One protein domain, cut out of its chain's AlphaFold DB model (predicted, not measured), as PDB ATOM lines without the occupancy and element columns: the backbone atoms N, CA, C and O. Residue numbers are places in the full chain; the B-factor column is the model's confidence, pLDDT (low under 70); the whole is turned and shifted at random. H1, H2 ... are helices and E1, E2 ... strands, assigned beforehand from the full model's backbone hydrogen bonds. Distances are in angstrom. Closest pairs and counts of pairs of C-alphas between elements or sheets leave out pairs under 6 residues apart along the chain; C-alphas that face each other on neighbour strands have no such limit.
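AT A GLANCE: This is residues 89 to 213 of the 235 residues of an uncharacterized protein of Candidatus Melainabacteria bacterium (UniProt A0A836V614). Two antiparallel sheets, E1 E2 E3 E6 and E7 E8 E9 E10 E11, face each other as a sandwich with their strands nearly aligned, and the hairpin of E4 and E5 reaches out from it as an arm that adds to the longest axis. The short helix H1 grazes both sheets, and the small hairpin of E12 and E13 lies over the five-strand sheet on its side away from the other sheet, near one end of its strands. The printed part has 125 residues with one named helix and thirteen named strands, H1 first and then E1 to E13 along the chain, mostly strand by class. It is compact, with a radius of gyration of the C-alphas of 15.4 A, and spans 50 by 34 by 28 A.

IN THESE COORDINATES: Begin at C-alpha 92 at (458.244, 470.919, 351.942), where H1 starts; it runs through residues 92 to 98, 9.9 A long. E1 follows at residues 101 to 107, 19.8 A long, and E2, the longest strand by residues, at 110 to 117, 22.4 A. E3 is residues 121 to 126, 16.4 A. Look next for E4 at residues 130 to 132 and E5 at 138 to 140; between them C-alpha 134 is at (429.601, 439.037, 362.070). E6 is residues 144 to 149, 16.6 A. After it come E7 at 162 to 164, E8 at 170 to 174, 11.0 A, E9 at 180 to 183, 10.3 A, E10 at 188 to 192, 13.3 A, and E11 at 195 to 199, 12.7 A. E12 is residues 201 to 203, and E13, residues 210 to 212, ends at C-alpha 212 at (466.795, 450.470, 354.981).

HOW THE PARTS SIT: In H1 every O i to N i+4 pair is within hydrogen-bond range, and its closest C-alpha pair to E1 is Met 95 and Thr 101, 6.8 A apart. E1, E2 and E3 form a meander, each strand the antiparallel neighbour of the one before: look at N 103 and O 114, 2.8 A, and then N 115 and O 123, 2.8 A, both within hydrogen-bond range. E6 is an edge strand of this sheet and the antiparallel neighbour of E3, with N 124 and O 146 within hydrogen-bond range at 2.8 A. The hairpin E4 and E5 has N 131 and O 139 at 2.9 A. The second meander runs from E7 to E11, with N 163 and O 172 at 2.8 A, N 173 and O 181 at 2.8 A, N 182 and O 189 at 2.8 A, and N 190 and O 197 at 2.8 A. This sheet is only just strongly twisted, its C-alphas up to 4.3 A off the best plane. The two sheets form a sandwich, two sheets face to face, with best planes 24 degrees apart and strands at 18 degrees; the closest C-alphas of E3 and E10 are those of Val 125 and Gly 192, 5.8 A. E11 runs on into E12 at 55 degrees across one residue. The hairpin E12 and E13 has N 202 and O 211 at 2.8 A, and the closest C-alphas of E8 and E13 are those of Ala 170 and Phe 210, 6.9 A.

THE WHOLE: The two C-alphas farthest apart, those of Asp 134 and Arg 205, are 51.2 A from each other. The printed part has no cut. The one long link is E6 to E7, residues 150 to 161, where the chain changes from one sheet to the other; its residues 154 to 155 pair antiparallel with residues 163 to 164 of E7. The mean pLDDT of the printed part is 84.9; look for values under 70 at residues 128 to 130 and 139 to 142.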
ATOM      1  N   ASP A  89     460.514 463.525 359.447       76.38
ATOM      2  CA  ASP A  89     459.482 463.900 358.485       76.38
ATOM      3  C   ASP A  89     460.096 464.828 357.437       76.38
ATOM      4  O   ASP A  89     460.911 465.703 357.754       76.38
ATOM      5  N   ILE A  90     459.760 464.588 356.172       79.69
ATOM      6  CA  ILE A  90     460.316 465.368 355.072       79.69
ATOM      7  C   ILE A  90     459.758 466.795 355.105       79.69
ATOM      8  O   ILE A  90     458.558 467.012 355.267       79.69
ATOM      9  N   THR A  91     460.622 467.790 354.922       81.31
ATOM     10  CA  THR A  91     460.173 469.186 354.805       81.31
ATOM     11  C   THR A  91     459.639 469.491 353.402       81.31
ATOM     12  O   THR A  91     460.076 468.897 352.415       81.31
ATOM     13  N   SER A  92     458.765 470.496 353.259       79.75
ATOM     14  CA  SER A  92     458.244 470.919 351.942       79.75
ATOM     15  C   SER A  92     459.349 471.323 350.956       79.75
ATOM     16  O   SER A  92     459.192 471.187 349.744       79.75
ATOM     17  N   LYS A  93     460.488 471.811 351.468       80.06
ATOM     18  CA  LYS A  93     461.678 472.111 350.662       80.06
ATOM     19  C   LYS A  93     462.317 470.832 350.121       80.06
ATOM     20  O   LYS A  93     462.563 470.744 348.923       80.06
ATOM     21  N   GLU A  94     462.519 469.828 350.969       80.12
ATOM     22  CA  GLU A  94     463.075 468.535 350.558       80.12
ATOM     23  C   GLU A  94     462.149 467.777 349.600       80.12
ATOM     24  O   GLU A  94     462.646 467.130 348.681       80.12
ATOM     25  N   MET A  95     460.824 467.886 349.750       82.94
ATOM     26  CA  MET A  95     459.858 467.342 348.781       82.94
ATOM     27  C   MET A  95     460.041 467.967 347.395       82.94
ATOM     28  O   MET A  95     460.173 467.255 346.401       82.94
ATOM     29  N   LYS A  96     460.138 469.302 347.321       83.94
ATOM     30  CA  LYS A  96     460.389 470.017 346.059       83.94
ATOM     31  C   LYS A  96     461.742 469.654 345.453       83.94
ATOM     32  O   LYS A  96     461.832 469.411 344.254       83.94
ATOM     33  N   GLU A  97     462.793 469.589 346.268       84.38
ATOM     34  CA  GLU A  97     464.136 469.230 345.806       84.38
ATOM     35  C   GLU A  97     464.208 467.784 345.307       84.38
ATOM     36  O   GLU A  97     464.887 467.515 344.318       84.38
ATOM     37  N   SER A  98     463.498 466.857 345.947       80.00
ATOM     38  CA  SER A  98     463.412 465.449 345.531       80.00
ATOM     39  C   SER A  98     462.432 465.201 344.382       80.00
ATOM     40  O   SER A  98     462.484 464.137 343.774       80.00
ATOM     41  N   GLY A  99     461.592 466.180 344.029       82.88
ATOM     42  CA  GLY A  99     460.567 466.036 342.994       82.88
ATOM     43  C   GLY A  99     459.383 465.169 343.429       82.88
ATOM     44  O   GLY A  99     458.713 464.593 342.576       82.88
ATOM     45  N   ILE A 100     459.156 465.049 344.740       87.94
ATOM     46  CA  ILE A 100     458.033 464.311 345.316       87.94
ATOM     47  C   ILE A 100     456.843 465.258 345.447       87.94
ATOM     48  O   ILE A 100     456.940 466.312 346.079       87.94
ATOM     49  N   THR A 101     455.698 464.842 344.920       88.31
ATOM     50  CA  THR A 101     454.411 465.502 345.163       88.31
ATOM     51  C   THR A 101     453.565 464.573 346.011       88.31
ATOM     52  O   THR A 101     453.288 463.466 345.567       88.31
ATOM     53  N   ALA A 102     453.142 464.999 347.201       87.81
ATOM     54  CA  ALA A 102     452.269 464.193 348.051       87.81
ATOM     55  C   ALA A 102     451.007 464.951 348.454       87.81
ATOM     56  O   ALA A 102     451.031 466.171 348.616       87.81
ATOM     57  N   ASN A 103     449.928 464.200 348.625       87.88
ATOM     58  CA  ASN A 103     448.661 464.633 349.181       87.88
ATOM     59  C   ASN A 103     448.248 463.645 350.276       87.88
ATOM     60  O   ASN A 103     448.436 462.439 350.116       87.88
ATOM     61  N   ILE A 104     447.690 464.150 351.373       85.50
ATOM     62  CA  ILE A 104     447.135 463.312 352.436       85.50
ATOM     63  C   ILE A 104     445.627 463.515 352.427       85.50
ATOM     64  O   ILE A 104     445.135 464.611 352.685       85.50
ATOM     65  N   GLU A 105     444.907 462.448 352.126       84.81
ATOM     66  CA  GLU A 105     443.452 462.400 352.153       84.81
ATOM     67  C   GLU A 105     442.998 461.776 353.469       84.81
ATOM     68  O   GLU A 105     443.552 460.774 353.925       84.81
ATOM     69  N   VAL A 106     441.999 462.387 354.102       83.00
ATOM     70  CA  VAL A 106     441.416 461.893 355.351       83.00
ATOM     71  C   VAL A 106     439.928 461.674 355.125       83.00
ATOM     72  O   VAL A 106     439.162 462.626 354.994       83.00
ATOM     73  N   GLU A 107     439.520 460.409 355.095       77.00
ATOM     74  CA  GLU A 107     438.131 459.981 354.952       77.00
ATOM     75  C   GLU A 107     437.672 459.307 356.251       77.00
ATOM     76  O   GLU A 107     437.910 458.119 356.505       77.00
ATOM     77  N   GLY A 108     437.032 460.090 357.123       78.94
ATOM     78  CA  GLY A 108     436.618 459.632 358.448       78.94
ATOM     79  C   GLY A 108     437.820 459.226 359.308       78.94
ATOM     80  O   GLY A 108     438.626 460.068 359.689       78.94
ATOM     81  N   ALA A 109     437.932 457.932 359.627       74.25
ATOM     82  CA  ALA A 109     439.049 457.372 360.397       74.25
ATOM     83  C   ALA A 109     440.219 456.874 359.523       74.25
ATOM     84  O   ALA A 109     441.271 456.499 360.048       74.25
ATOM     85  N   THR A 110     440.043 456.846 358.202       77.50
ATOM     86  CA  THR A 110     441.066 456.386 357.261       77.50
ATOM     87  C   THR A 110     441.886 457.582 356.807       77.50
ATOM     88  O   THR A 110     441.327 458.555 356.306       77.50
ATOM     89  N   LYS A 111     443.210 457.513 356.956       83.00
ATOM     90  CA  LYS A 111     444.120 458.407 356.241       83.00
ATOM     91  C   LYS A 111     444.746 457.642 355.087       83.00
ATOM     92  O   LYS A 111     445.043 456.454 355.210       83.00
ATOM     93  N   THR A 112     444.942 458.330 353.981       85.25
ATOM     94  CA  THR A 112     445.609 457.809 352.798       85.25
ATOM     95  C   THR A 112     446.622 458.844 352.359       85.25
ATOM     96  O   THR A 112     446.267 459.963 352.003       85.25
ATOM     97  N   THR A 113     447.896 458.481 352.386       88.00
ATOM     98  CA  THR A 113     448.942 459.295 351.776       88.00
ATOM     99  C   THR A 113     449.100 458.838 350.336       88.00
ATOM    100  O   THR A 113     449.434 457.680 350.095       88.00
ATOM    101  N   ASN A 114     448.877 459.742 349.386       90.06
ATOM    102  CA  ASN A 114     449.112 459.555 347.959       90.06
ATOM    103  C   ASN A 114     450.348 460.364 347.569       90.06
ATOM    104  O   ASN A 114     450.368 461.578 347.762       90.06
ATOM    105  N   ALA A 115     451.373 459.733 347.006       91.00
ATOM    106  CA  ALA A 115     452.578 460.420 346.570       91.00
ATOM    107  C   ALA A 115     453.016 459.984 345.177       91.00
ATOM    108  O   ALA A 115     453.026 458.804 344.836       91.00
ATOM    109  N   ARG A 116     453.425 460.965 344.380       92.25
ATOM    110  CA  ARG A 116     454.074 460.786 343.091       92.25
ATOM    111  C   ARG A 116     455.559 461.061 343.255       92.25
ATOM    112  O   ARG A 116     455.956 462.166 343.630       92.25
ATOM    113  N   TYR A 117     456.364 460.063 342.926       91.56
ATOM    114  CA  TYR A 117     457.816 460.125 342.938       91.56
ATOM    115  C   TYR A 117     458.372 460.348 341.525       91.56
ATOM    116  O   TYR A 117     457.738 459.983 340.522       91.56
ATOM    117  N   PRO A 118     459.583 460.922 341.410       85.56
ATOM    118  CA  PRO A 118     460.289 460.982 340.137       85.56
ATOM    119  C   PRO A 118     460.498 459.574 339.559       85.56
ATOM    120  O   PRO A 118     460.630 458.595 340.288       85.56
ATOM    121  N   GLY A 119     460.531 459.468 338.229       83.50
ATOM    122  CA  GLY A 119     460.676 458.180 337.539       83.50
ATOM    123  C   GLY A 119     459.362 457.433 337.295       83.50
ATOM    124  O   GLY A 119     459.387 456.371 336.690       83.50
ATOM    125  N   GLY A 120     458.215 458.000 337.689       87.25
ATOM    126  CA  GLY A 120     456.898 457.445 337.361       87.25
ATOM    127  C   GLY A 120     456.402 456.388 338.346       87.25
ATOM    128  O   GLY A 120     455.666 455.491 337.944       87.25
ATOM    129  N   ILE A 121     456.809 456.490 339.613       90.25
ATOM    130  CA  ILE A 121     456.305 455.656 340.707       90.25
ATOM    131  C   ILE A 121     455.245 456.468 341.454       90.25
ATOM    132  O   ILE A 121     455.551 457.502 342.047       90.25
ATOM    133  N   ASP A 122     454.008 455.998 341.422       91.88
ATOM    134  CA  ASP A 122     452.880 456.558 342.154       91.88
ATOM    135  C   ASP A 122     452.533 455.583 343.294       91.88
ATOM    136  O   ASP A 122     452.257 454.405 343.067       91.88
ATOM    137  N   VAL A 123     452.590 456.054 344.536       92.19
ATOM    138  CA  VAL A 123     452.413 455.239 345.742       92.19
ATOM    139  C   VAL A 123     451.242 455.777 346.550       92.19
ATOM    140  O   VAL A 123     451.208 456.951 346.913       92.19
ATOM    141  N   SER A 124     450.312 454.900 346.897       90.69
ATOM    142  CA  SER A 124     449.254 455.165 347.864       90.69
ATOM    143  C   SER A 124     449.449 454.250 349.066       90.69
ATOM    144  O   SER A 124     449.617 453.044 348.895       90.69
ATOM    145  N   VAL A 125     449.459 454.809 350.274       89.81
ATOM    146  CA  VAL A 125     449.510 454.040 351.523       89.81
ATOM    147  C   VAL A 125     448.405 454.544 352.428       89.81
ATOM    148  O   VAL A 125     448.381 455.724 352.776       89.81
ATOM    149  N   SER A 126     447.503 453.653 352.820       87.31
ATOM    150  CA  SER A 126     446.397 453.958 353.712       87.31
ATOM    151  C   SER A 126     446.491 453.199 355.025       87.31
ATOM    152  O   SER A 126     447.108 452.132 355.133       87.31
ATOM    153  N   ASN A 127     445.871 453.780 356.048       82.12
ATOM    154  CA  ASN A 127     445.771 453.161 357.356       82.12
ATOM    155  C   ASN A 127     445.032 451.839 357.195       82.12
ATOM    156  O   ASN A 127     443.926 451.780 356.653       82.12
ATOM    157  N   GLY A 128     445.624 450.784 357.733       66.81
ATOM    158  CA  GLY A 128     444.919 449.533 357.912       66.81
ATOM    159  C   GLY A 128     443.619 449.724 358.707       66.81
ATOM    160  O   GLY A 128     443.582 450.491 359.671       66.81
ATOM    161  N   ARG A 129     442.541 449.034 358.321       68.12
ATOM    162  CA  ARG A 129     441.258 449.060 359.047       68.12
ATOM    163  C   ARG A 129     441.047 447.772 359.831       68.12
ATOM    164  O   ARG A 129     441.345 446.684 359.345       68.12
ATOM    165  N   THR A 130     440.484 447.890 361.030       65.19
ATOM    166  CA  THR A 130     440.009 446.720 361.777       65.19
ATOM    167  C   THR A 130     438.552 446.487 361.413       65.19
ATOM    168  O   THR A 130     437.705 447.331 361.690       65.19
ATOM    169  N   ILE A 131     438.264 445.368 360.754       71.06
ATOM    170  CA  ILE A 131     436.899 444.962 360.419       71.06
ATOM    171  C   ILE A 131     436.445 443.964 361.480       71.06
ATOM    172  O   ILE A 131     437.085 442.930 361.670       71.06
ATOM    173  N   LYS A 132     435.333 444.254 362.160       73.69
ATOM    174  CA  LYS A 132     434.617 443.242 362.941       73.69
ATOM    175  C   LYS A 132     433.764 442.423 361.983       73.69
ATOM    176  O   LYS A 132     432.925 442.978 361.286       73.69
ATOM    177  N   THR A 133     434.033 441.128 361.921       78.06
ATOM    178  CA  THR A 133     433.170 440.166 361.222       78.06
ATOM    179  C   THR A 133     431.932 439.864 362.059       78.06
ATOM    180  O   THR A 133     431.949 440.060 363.276       78.06
ATOM    181  N   ASP A 134     430.876 439.368 361.416       79.00
ATOM    182  CA  ASP A 134     429.601 439.037 362.070       79.00
ATOM    183  C   ASP A 134     429.759 437.987 363.189       79.00
ATOM    184  O   ASP A 134     429.017 437.999 364.168       79.00
ATOM    185  N   ASP A 135     430.809 437.162 363.114       82.19
ATOM    186  CA  ASP A 135     431.197 436.183 364.143       82.19
ATOM    187  C   ASP A 135     431.948 436.805 365.341       82.19
ATOM    188  O   ASP A 135     432.491 436.097 366.192       82.19
ATOM    189  N   GLY A 136     432.063 438.135 365.396       76.06
ATOM    190  CA  GLY A 136     432.758 438.866 366.456       76.06
ATOM    191  C   GLY A 136     434.287 438.829 366.373       76.06
ATOM    192  O   GLY A 136     434.953 439.370 367.255       76.06
ATOM    193  N   ARG A 137     434.874 438.233 365.324       81.50
ATOM    194  CA  ARG A 137     436.331 438.259 365.108       81.50
ATOM    195  C   ARG A 137     436.764 439.597 364.519       81.50
ATOM    196  O   ARG A 137     436.170 440.086 363.556       81.50
ATOM    197  N   GLU A 138     437.839 440.153 365.065       79.06
ATOM    198  CA  GLU A 138     438.490 441.350 364.538       79.06
ATOM    199  C   GLU A 138     439.558 440.957 363.512       79.06
ATOM    200  O   GLU A 138     440.557 440.320 363.841       79.06
ATOM    201  N   ILE A 139     439.350 441.345 362.254       69.25
ATOM    202  CA  ILE A 139     440.357 441.244 361.199       69.25
ATOM    203  C   ILE A 139     441.057 442.594 361.118       69.25
ATOM    204  O   ILE A 139     440.492 443.572 360.625       69.25
ATOM    205  N   LYS A 140     442.296 442.653 361.607       66.88
ATOM    206  CA  LYS A 140     443.155 443.824 361.447       66.88
ATOM    207  C   LYS A 140     443.815 443.759 360.075       66.88
ATOM    208  O   LYS A 140     444.725 442.964 359.860       66.88
ATOM    209  N   ILE A 141     443.350 444.584 359.145       63.91
ATOM    210  CA  ILE A 141     444.078 444.842 357.904       63.91
ATOM    211  C   ILE A 141     445.255 445.728 358.308       63.91
ATOM    212  O   ILE A 141     445.034 446.787 358.887       63.91
ATOM    213  N   THR A 142     446.492 445.272 358.108       65.12
ATOM    214  CA  THR A 142     447.702 446.109 358.227       65.12
ATOM    215  C   THR A 142     447.694 447.155 357.107       65.12
ATOM    216  O   THR A 142     446.896 447.021 356.185       65.12
ATOM    217  N   ASN A 143     448.516 448.209 357.183       76.38
ATOM    218  CA  ASN A 143     448.546 449.288 356.181       76.38
ATOM    219  C   ASN A 143     448.369 448.756 354.754       76.38
ATOM    220  O   ASN A 143     449.111 447.873 354.323       76.38
ATOM    221  N   ALA A 144     447.361 449.265 354.049       80.44
ATOM    222  CA  ALA A 144     447.121 448.869 352.675       80.44
ATOM    223  C   ALA A 144     447.949 449.783 351.778       80.44
ATOM    224  O   ALA A 144     447.878 451.006 351.891       80.44
ATOM    225  N   ASN A 145     448.747 449.192 350.896       85.19
ATOM    226  CA  ASN A 145     449.527 449.938 349.924       85.19
ATOM    227  C   ASN A 145     449.115 449.575 348.501       85.19
ATOM    228  O   ASN A 145     448.703 448.455 348.203       85.19
ATOM    229  N   ILE A 146     449.214 450.561 347.621       86.00
ATOM    230  CA  ILE A 146     449.059 450.406 346.183       86.00
ATOM    231  C   ILE A 146     450.245 451.120 345.555       86.00
ATOM    232  O   ILE A 146     450.399 452.333 345.697       86.00
ATOM    233  N   VAL A 147     451.090 450.365 344.857       88.38
ATOM    234  CA  VAL A 147     452.216 450.916 344.102       88.38
ATOM    235  C   VAL A 147     451.903 450.776 342.619       88.38
ATOM    236  O   VAL A 147     451.822 449.671 342.089       88.38
ATOM    237  N   THR A 148     451.719 451.909 341.955       90.06
ATOM    238  CA  THR A 148     451.548 451.991 340.505       90.06
ATOM    239  C   THR A 148     452.850 452.477 339.897       90.06
ATOM    240  O   THR A 148     453.374 453.522 340.275       90.06
ATOM    241  N   VAL A 149     453.384 451.731 338.937       89.56
ATOM    242  CA  VAL A 149     454.623 452.094 338.244       89.56
ATOM    243  C   VAL A 149     454.355 452.328 336.768       89.56
ATOM    244  O   VAL A 149     453.527 451.655 336.156       89.56
ATOM    245  N   ARG A 150     455.055 453.304 336.195       89.00
ATOM    246  CA  ARG A 150     455.095 453.545 334.753       89.00
ATOM    247  C   ARG A 150     456.311 452.855 334.159       89.00
ATOM    248  O   ARG A 150     457.353 452.752 334.810       89.00
ATOM    249  N   GLU A 151     456.194 452.435 332.904       82.62
ATOM    250  CA  GLU A 151     457.356 451.964 332.163       82.62
ATOM    251  C   GLU A 151     458.460 453.032 332.186       82.62
ATOM    252  O   GLU A 151     458.176 454.230 332.074       82.62
ATOM    253  N   PRO A 152     459.716 452.614 332.381       87.56
ATOM    254  CA  PRO A 152     460.202 451.236 332.258       87.56
ATOM    255  C   PRO A 152     460.318 450.453 333.582       87.56
ATOM    256  O   PRO A 152     460.952 449.396 333.638       87.56
ATOM    257  N   ILE A 153     459.752 450.976 334.669       91.38
ATOM    258  CA  ILE A 153     459.836 450.352 335.987       91.38
ATOM    259  C   ILE A 153     458.893 449.155 336.043       91.38
ATOM    260  O   ILE A 153     457.748 449.218 335.598       91.38
ATOM    261  N   ARG A 154     459.371 448.058 336.628       91.25
ATOM    262  CA  ARG A 154     458.580 446.841 336.816       91.25
ATOM    263  C   ARG A 154     458.890 446.178 338.140       91.25
ATOM    264  O   ARG A 154     459.959 446.374 338.714       91.25
ATOM    265  N   GLU A 155     457.970 445.352 338.606       91.62
ATOM    266  CA  GLU A 155     458.238 444.501 339.754       91.62
ATOM    267  C   GLU A 155     459.308 443.453 339.396       91.62
ATOM    268  O   GLU A 155     459.292 442.873 338.308       91.62
ATOM    269  N   SER A 156     460.266 443.226 340.295       90.19
ATOM    270  CA  SER A 156     461.379 442.293 340.082       90.19
ATOM    271  C   SER A 156     460.884 440.856 339.908       90.19
ATOM    272  O   SER A 156     461.392 440.107 339.070       90.19
ATOM    273  N   LYS A 157     459.873 440.489 340.700       88.75
ATOM    274  CA  LYS A 157     459.103 439.250 340.644       88.75
ATOM    275  C   LYS A 157     457.674 439.569 341.088       88.75
ATOM    276  O   LYS A 157     457.535 440.379 342.007       88.75
ATOM    277  N   PRO A 158     456.648 438.928 340.510       85.81
ATOM    278  CA  PRO A 158     455.268 439.133 340.938       85.81
ATOM    279  C   PRO A 158     455.108 438.901 342.445       85.81
ATOM    280  O   PRO A 158     455.472 437.834 342.943       85.81
ATOM    281  N   GLY A 159     454.595 439.900 343.164       83.75
ATOM    282  CA  GLY A 159     454.347 439.826 344.607       83.75
ATOM    283  C   GLY A 159     455.596 439.922 345.492       83.75
ATOM    284  O   GLY A 159     455.520 439.632 346.682       83.75
ATOM    285  N   SER A 160     456.747 440.311 344.939       87.38
ATOM    286  CA  SER A 160     457.951 440.586 345.738       87.38
ATOM    287  C   SER A 160     457.879 441.909 346.494       87.38
ATOM    288  O   SER A 160     458.634 442.103 347.443       87.38
ATOM    289  N   GLY A 161     457.046 442.845 346.033       88.69
ATOM    290  CA  GLY A 161     457.024 444.216 346.522       88.69
ATOM    291  C   GLY A 161     458.280 445.016 346.162       88.69
ATOM    292  O   GLY A 161     458.444 446.129 346.649       88.69
ATOM    293  N   VAL A 162     459.185 444.490 345.329       92.94
ATOM    294  CA  VAL A 162     460.422 445.172 344.916       92.94
ATOM    295  C   VAL A 162     460.298 445.610 343.466       92.94
ATOM    296  O   VAL A 162     460.142 444.776 342.578       92.94
ATOM    297  N   PHE A 163     460.440 446.906 343.213       92.94
ATOM    298  CA  PHE A 163     460.341 447.516 341.891       92.94
ATOM    299  C   PHE A 163     461.716 447.946 341.395       92.94
ATOM    300  O   PHE A 163     462.466 448.605 342.119       92.94
ATOM    301  N   VAL A 164     462.039 447.579 340.157       93.88
ATOM    302  CA  VAL A 164     463.341 447.801 339.526       93.88
ATOM    303  C   VAL A 164     463.226 448.643 338.258       93.88
ATOM    304  O   VAL A 164     462.237 448.549 337.531       93.88
ATOM    305  N   ASP A 165     464.253 449.445 337.984       91.94
ATOM    306  CA  ASP A 165     464.410 450.185 336.728       91.94
ATOM    307  C   ASP A 165     464.924 449.293 335.571       91.94
ATOM    308  O   ASP A 165     465.206 448.104 335.746       91.94
ATOM    309  N   GLU A 166     465.109 449.874 334.377       90.88
ATOM    310  CA  GLU A 166     465.667 449.193 333.186       90.88
ATOM    311  C   GLU A 166     467.016 448.521 333.433       90.88
ATOM    312  O   GLU A 166     467.370 447.539 332.782       90.88
ATOM    313  N   ARG A 167     467.793 449.062 334.372       87.62
ATOM    314  CA  ARG A 167     469.135 448.588 334.711       87.62
ATOM    315  C   ARG A 167     469.088 447.490 335.774       87.62
ATOM    316  O   ARG A 167     470.137 447.005 336.203       87.62
ATOM    317  N   GLY A 168     467.889 447.093 336.203       87.12
ATOM    318  CA  GLY A 168     467.670 446.126 337.266       87.12
ATOM    319  C   GLY A 168     468.055 446.662 338.642       87.12
ATOM    320  O   GLY A 168     468.434 445.870 339.504       87.12
ATOM    321  N   ARG A 169     468.031 447.985 338.848       90.94
ATOM    322  CA  ARG A 169     468.249 448.602 340.161       90.94
ATOM    323  C   ARG A 169     466.913 448.770 340.863       90.94
ATOM    324  O   ARG A 169     466.005 449.367 340.297       90.94
ATOM    325  N   ALA A 170     466.819 448.292 342.096       91.69
ATOM    326  CA  ALA A 170     465.707 448.546 342.989       91.69
ATOM    327  C   ALA A 170     465.564 450.055 343.223       91.69
ATOM    328  O   ALA A 170     466.490 450.726 343.702       91.69
ATOM    329  N   VAL A 171     464.393 450.557 342.844       93.00
ATOM    330  CA  VAL A 171     463.965 451.954 342.958       93.00
ATOM    331  C   VAL A 171     462.805 452.113 343.930       93.00
ATOM    332  O   VAL A 171     462.655 453.183 344.502       93.00
ATOM    333  N   ALA A 172     462.028 451.060 344.191       92.62
ATOM    334  CA  ALA A 172     461.084 451.045 345.301       92.62
ATOM    335  C   ALA A 172     460.990 449.658 345.939       92.62
ATOM    336  O   ALA A 172     461.209 448.642 345.278       92.62
ATOM    337  N   LYS A 173     460.667 449.622 347.229       93.56
ATOM    338  CA  LYS A 173     460.472 448.402 348.010       93.56
ATOM    339  C   LYS A 173     459.308 448.584 348.979       93.56
ATOM    340  O   LYS A 173     459.285 449.550 349.737       93.56
ATOM    341  N   VAL A 174     458.369 447.649 348.958       91.31
ATOM    342  CA  VAL A 174     457.337 447.487 349.983       91.31
ATOM    343  C   VAL A 174     457.966 446.780 351.182       91.31
ATOM    344  O   VAL A 174     458.645 445.766 351.027       91.31
ATOM    345  N   ASN A 175     457.778 447.352 352.365       89.00
ATOM    346  CA  ASN A 175     458.271 446.829 353.632       89.00
ATOM    347  C   ASN A 175     457.230 445.910 354.290       89.00
ATOM    348  O   ASN A 175     456.041 445.973 353.975       89.00
ATOM    349  N   ASP A 176     457.671 445.099 355.253       82.31
ATOM    350  CA  ASP A 176     456.814 444.122 355.946       82.31
ATOM    351  C   ASP A 176     455.680 444.774 356.762       82.31
ATOM    352  O   ASP A 176     454.642 444.162 357.006       82.31
ATOM    353  N   ASP A 177     455.851 446.037 357.162       79.19
ATOM    354  CA  ASP A 177     454.855 446.847 357.876       79.19
ATOM    355  C   ASP A 177     453.827 447.529 356.946       79.19
ATOM    356  O   ASP A 177     452.953 448.277 357.401       79.19
ATOM    357  N   GLY A 178     453.928 447.282 355.637       81.88
ATOM    358  CA  GLY A 178     453.080 447.864 354.603       81.88
ATOM    359  C   GLY A 178     453.479 449.280 354.178       81.88
ATOM    360  O   GLY A 178     452.805 449.854 353.321       81.88
ATOM    361  N   THR A 179     454.561 449.850 354.721       88.69
ATOM    362  CA  THR A 179     455.138 451.100 354.205       88.69
ATOM    363  C   THR A 179     455.888 450.857 352.897       88.69
ATOM    364  O   THR A 179     456.262 449.731 352.569       88.69
ATOM    365  N   VAL A 180     456.120 451.914 352.120       90.81
ATOM    366  CA  VAL A 180     456.824 451.815 350.834       90.81
ATOM    367  C   VAL A 180     458.013 452.751 350.835       90.81
ATOM    368  O   VAL A 180     457.869 453.939 351.095       90.81
ATOM    369  N   THR A 181     459.197 452.231 350.531       93.19
ATOM    370  CA  THR A 181     460.421 453.029 350.440       93.19
ATOM    371  C   THR A 181     460.851 453.202 349.000       93.19
ATOM    372  O   THR A 181     460.974 452.219 348.274       93.19
ATOM    373  N   VAL A 182     461.111 454.443 348.603       93.19
ATOM    374  CA  VAL A 182     461.453 454.825 347.232       93.19
ATOM    375  C   VAL A 182     462.816 455.514 347.200       93.19
ATOM    376  O   VAL A 182     463.086 456.414 347.999       93.19
ATOM    377  N   ASP A 183     463.669 455.101 346.263       92.44
ATOM    378  CA  ASP A 183     464.891 455.810 345.896       92.44
ATOM    379  C   ASP A 183     464.602 456.820 344.786       92.44
ATOM    380  O   ASP A 183     464.216 456.473 343.671       92.44
ATOM    381  N   THR A 184     464.849 458.088 345.087       88.06
ATOM    382  CA  THR A 184     464.690 459.203 344.141       88.06
ATOM    383  C   THR A 184     465.993 459.576 343.425       88.06
ATOM    384  O   THR A 184     466.027 460.523 342.642       88.06
ATOM    385  N   GLY A 185     467.104 458.904 343.742       84.94
ATOM    386  CA  GLY A 185     468.463 459.264 343.330       84.94
ATOM    387  C   GLY A 185     469.088 460.394 344.158       84.94
ATOM    388  O   GLY A 185     470.303 460.578 344.113       84.94
ATOM    389  N   LYS A 186     468.285 461.134 344.936       86.06
ATOM    390  CA  LYS A 186     468.740 462.168 345.889       86.06
ATOM    391  C   LYS A 186     468.679 461.704 347.347       86.06
ATOM    392  O   LYS A 186     469.193 462.379 348.235       86.06
ATOM    393  N   GLY A 187     468.043 460.563 347.588       88.31
ATOM    394  CA  GLY A 187     467.835 459.988 348.906       88.31
ATOM    395  C   GLY A 187     466.715 458.955 348.896       88.31
ATOM    396  O   GLY A 187     465.988 458.814 347.905       88.31
ATOM    397  N   PHE A 188     466.582 458.268 350.030       90.56
ATOM    398  CA  PHE A 188     465.553 457.266 350.271       90.56
ATOM    399  C   PHE A 188     464.438 457.849 351.128       90.56
ATOM    400  O   PHE A 188     464.686 458.522 352.133       90.56
ATOM    401  N   TYR A 189     463.206 457.573 350.723       91.38
ATOM    402  CA  TYR A 189     462.018 458.110 351.365       91.38
ATOM    403  C   TYR A 189     461.020 456.994 351.614       91.38
ATOM    404  O   TYR A 189     460.616 456.316 350.673       91.38
ATOM    405  N   THR A 190     460.620 456.815 352.867       92.12
ATOM    406  CA  THR A 190     459.613 455.838 353.276       92.12
ATOM    407  C   THR A 190     458.278 456.538 353.460       92.12
ATOM    408  O   THR A 190     458.161 457.474 354.247       92.12
ATOM    409  N   GLN A 191     457.273 456.082 352.727       91.06
ATOM    410  CA  GLN A 191     455.894 456.522 352.831       91.06
ATOM    411  C   GLN A 191     455.103 455.558 353.701       91.06
ATOM    412  O   GLN A 191     455.056 454.353 353.447       91.06
ATOM    413  N   GLY A 192     454.455 456.126 354.707       88.44
ATOM    414  CA  GLY A 192     453.448 455.470 355.514       88.44
ATOM    415  C   GLY A 192     452.093 456.172 355.399       88.44
ATOM    416  O   GLY A 192     451.957 457.160 354.675       88.44
ATOM    417  N   PRO A 193     451.094 455.683 356.143       82.38
ATOM    418  CA  PRO A 193     449.775 456.307 356.220       82.38
ATOM    419  C   PRO A 193     449.803 457.766 356.697       82.38
ATOM    420  O   PRO A 193     449.038 458.594 356.209       82.38
ATOM    421  N   ASP A 194     450.694 458.079 357.642       81.25
ATOM    422  CA  ASP A 194     450.793 459.396 358.280       81.25
ATOM    423  C   ASP A 194     451.713 460.381 357.536       81.25
ATOM    424  O   ASP A 194     451.908 461.501 358.005       81.25
ATOM    425  N   GLY A 195     452.288 459.984 356.397       84.31
ATOM    426  CA  GLY A 195     453.133 460.848 355.577       84.31
ATOM    427  C   GLY A 195     454.429 460.188 355.114       84.31
ATOM    428  O   GLY A 195     454.566 458.964 355.086       84.31
ATOM    429  N   ILE A 196     455.395 461.020 354.718       87.94
ATOM    430  CA  ILE A 196     456.657 460.591 354.107       87.94
ATOM    431  C   ILE A 196     457.827 460.996 355.000       87.94
ATOM    432  O   ILE A 196     457.955 462.151 355.409       87.94
ATOM    433  N   LYS A 197     458.725 460.049 355.258       89.94
ATOM    434  CA  LYS A 197     459.933 460.248 356.059       89.94
ATOM    435  C   LYS A 197     461.169 460.019 355.218       89.94
ATOM    436  O   LYS A 197     461.216 459.102 354.400       89.94
ATOM    437  N   LYS A 198     462.196 460.830 355.443       88.50
ATOM    438  CA  LYS A 198     463.517 460.581 354.868       88.50
ATOM    439  C   LYS A 198     464.223 459.532 355.717       88.50
ATOM    440  O   LYS A 198     464.361 459.709 356.928       88.50
ATOM    441  N   VAL A 199     464.678 458.461 355.079       87.81
ATOM    442  CA  VAL A 199     465.363 457.353 355.749       87.81
ATOM    443  C   VAL A 199     466.779 457.196 355.225       87.81
ATOM    444  O   VAL A 199     467.115 457.610 354.113       87.81
ATOM    445  N   THR A 200     467.625 456.587 356.048       85.81
ATOM    446  CA  THR A 200     468.957 456.177 355.612       85.81
ATOM    447  C   THR A 200     468.855 454.749 355.096       85.81
ATOM    448  O   THR A 200     468.349 453.878 355.795       85.81
ATOM    449  N   ALA A 201     469.331 454.495 353.882       85.38
ATOM    450  CA  ALA A 201     469.433 453.145 353.345       85.38
ATOM    451  C   ALA A 201     470.820 452.927 352.738       85.38
ATOM    452  O   ALA A 201     471.433 453.851 352.197       85.38
ATOM    453  N   LEU A 202     471.314 451.697 352.838       84.56
ATOM    454  CA  LEU A 202     472.554 451.268 352.212       84.56
ATOM    455  C   LEU A 202     472.234 450.581 350.899       84.56
ATOM    456  O   LEU A 202     471.436 449.649 350.840       84.56
ATOM    457  N   ARG A 203     472.897 451.022 349.834       85.38
ATOM    458  CA  ARG A 203     472.857 450.333 348.550       85.38
ATOM    459  C   ARG A 203     473.859 449.179 348.584       85.38
ATOM    460  O   ARG A 203     474.996 449.353 349.020       85.38
ATOM    461  N   SER A 204     473.435 448.003 348.127       85.31
ATOM    462  CA  SER A 204     474.278 446.812 348.029       85.31
ATOM    463  C   SER A 204     475.524 447.094 347.186       85.31
ATOM    464  O   SER A 204     475.517 447.945 346.294       85.31
ATOM    465  N   ARG A 205     476.594 446.326 347.416       81.44
ATOM    466  CA  ARG A 205     477.856 446.424 346.665       81.44
ATOM    467  C   ARG A 205     477.664 446.257 345.154       81.44
ATOM    468  O   ARG A 205     478.449 446.791 344.379       81.44
ATOM    469  N   ASN A 206     476.626 445.530 344.736       80.50
ATOM    470  CA  ASN A 206     476.271 445.354 343.326       80.50
ATOM    471  C   ASN A 206     475.518 446.563 342.725       80.50
ATOM    472  O   ASN A 206     475.250 446.574 341.526       80.50
ATOM    473  N   GLY A 207     475.146 447.556 343.539       78.44
ATOM    474  CA  GLY A 207     474.390 448.742 343.139       78.44
ATOM    475  C   GLY A 207     472.904 448.499 342.861       78.44
ATOM    476  O   GLY A 207     472.182 449.461 342.584       78.44
ATOM    477  N   LYS A 208     472.441 447.247 342.908       86.06
ATOM    478  CA  LYS A 208     471.101 446.848 342.472       86.06
ATOM    479  C   LYS A 208     470.092 446.926 343.597       86.06
ATOM    480  O   LYS A 208     469.067 447.558 343.409       86.06
ATOM    481  N   ASP A 209     470.409 446.386 344.761       87.50
ATOM    482  CA  ASP A 209     469.477 446.351 345.888       87.50
ATOM    483  C   ASP A 209     469.802 447.434 346.917       87.50
ATOM    484  O   ASP A 209     470.912 447.973 346.932       87.50
ATOM    485  N   PHE A 210     468.847 447.748 347.788       88.62
ATOM    486  CA  PHE A 210     469.087 448.587 348.956       88.62
ATOM    487  C   PHE A 210     468.392 448.022 350.194       88.62
ATOM    488  O   PHE A 210     467.372 447.336 350.101       88.62
ATOM    489  N   GLU A 211     468.958 448.334 351.350       85.88
ATOM    490  CA  GLU A 211     468.449 447.942 352.655       85.88
ATOM    491  C   GLU A 211     468.299 449.179 353.533       85.88
ATOM    492  O   GLU A 211     469.202 450.012 353.620       85.88
ATOM    493  N   ILE A 212     467.126 449.324 354.140       84.88
ATOM    494  CA  ILE A 212     466.795 450.470 354.981       84.88
ATOM    495  C   ILE A 212     467.449 450.241 356.335       84.88
ATOM    496  O   ILE A 212     467.204 449.227 356.982       84.88
ATOM    497  N   LEU A 213     468.278 451.186 356.766       78.75
ATOM    498  CA  LEU A 213     468.854 451.157 358.099       78.75
ATOM    499  C   LEU A 213     467.823 451.701 359.077       78.75
ATOM    500  O   LEU A 213     467.416 452.861 358.980       78.75
TER     501      LEU A 213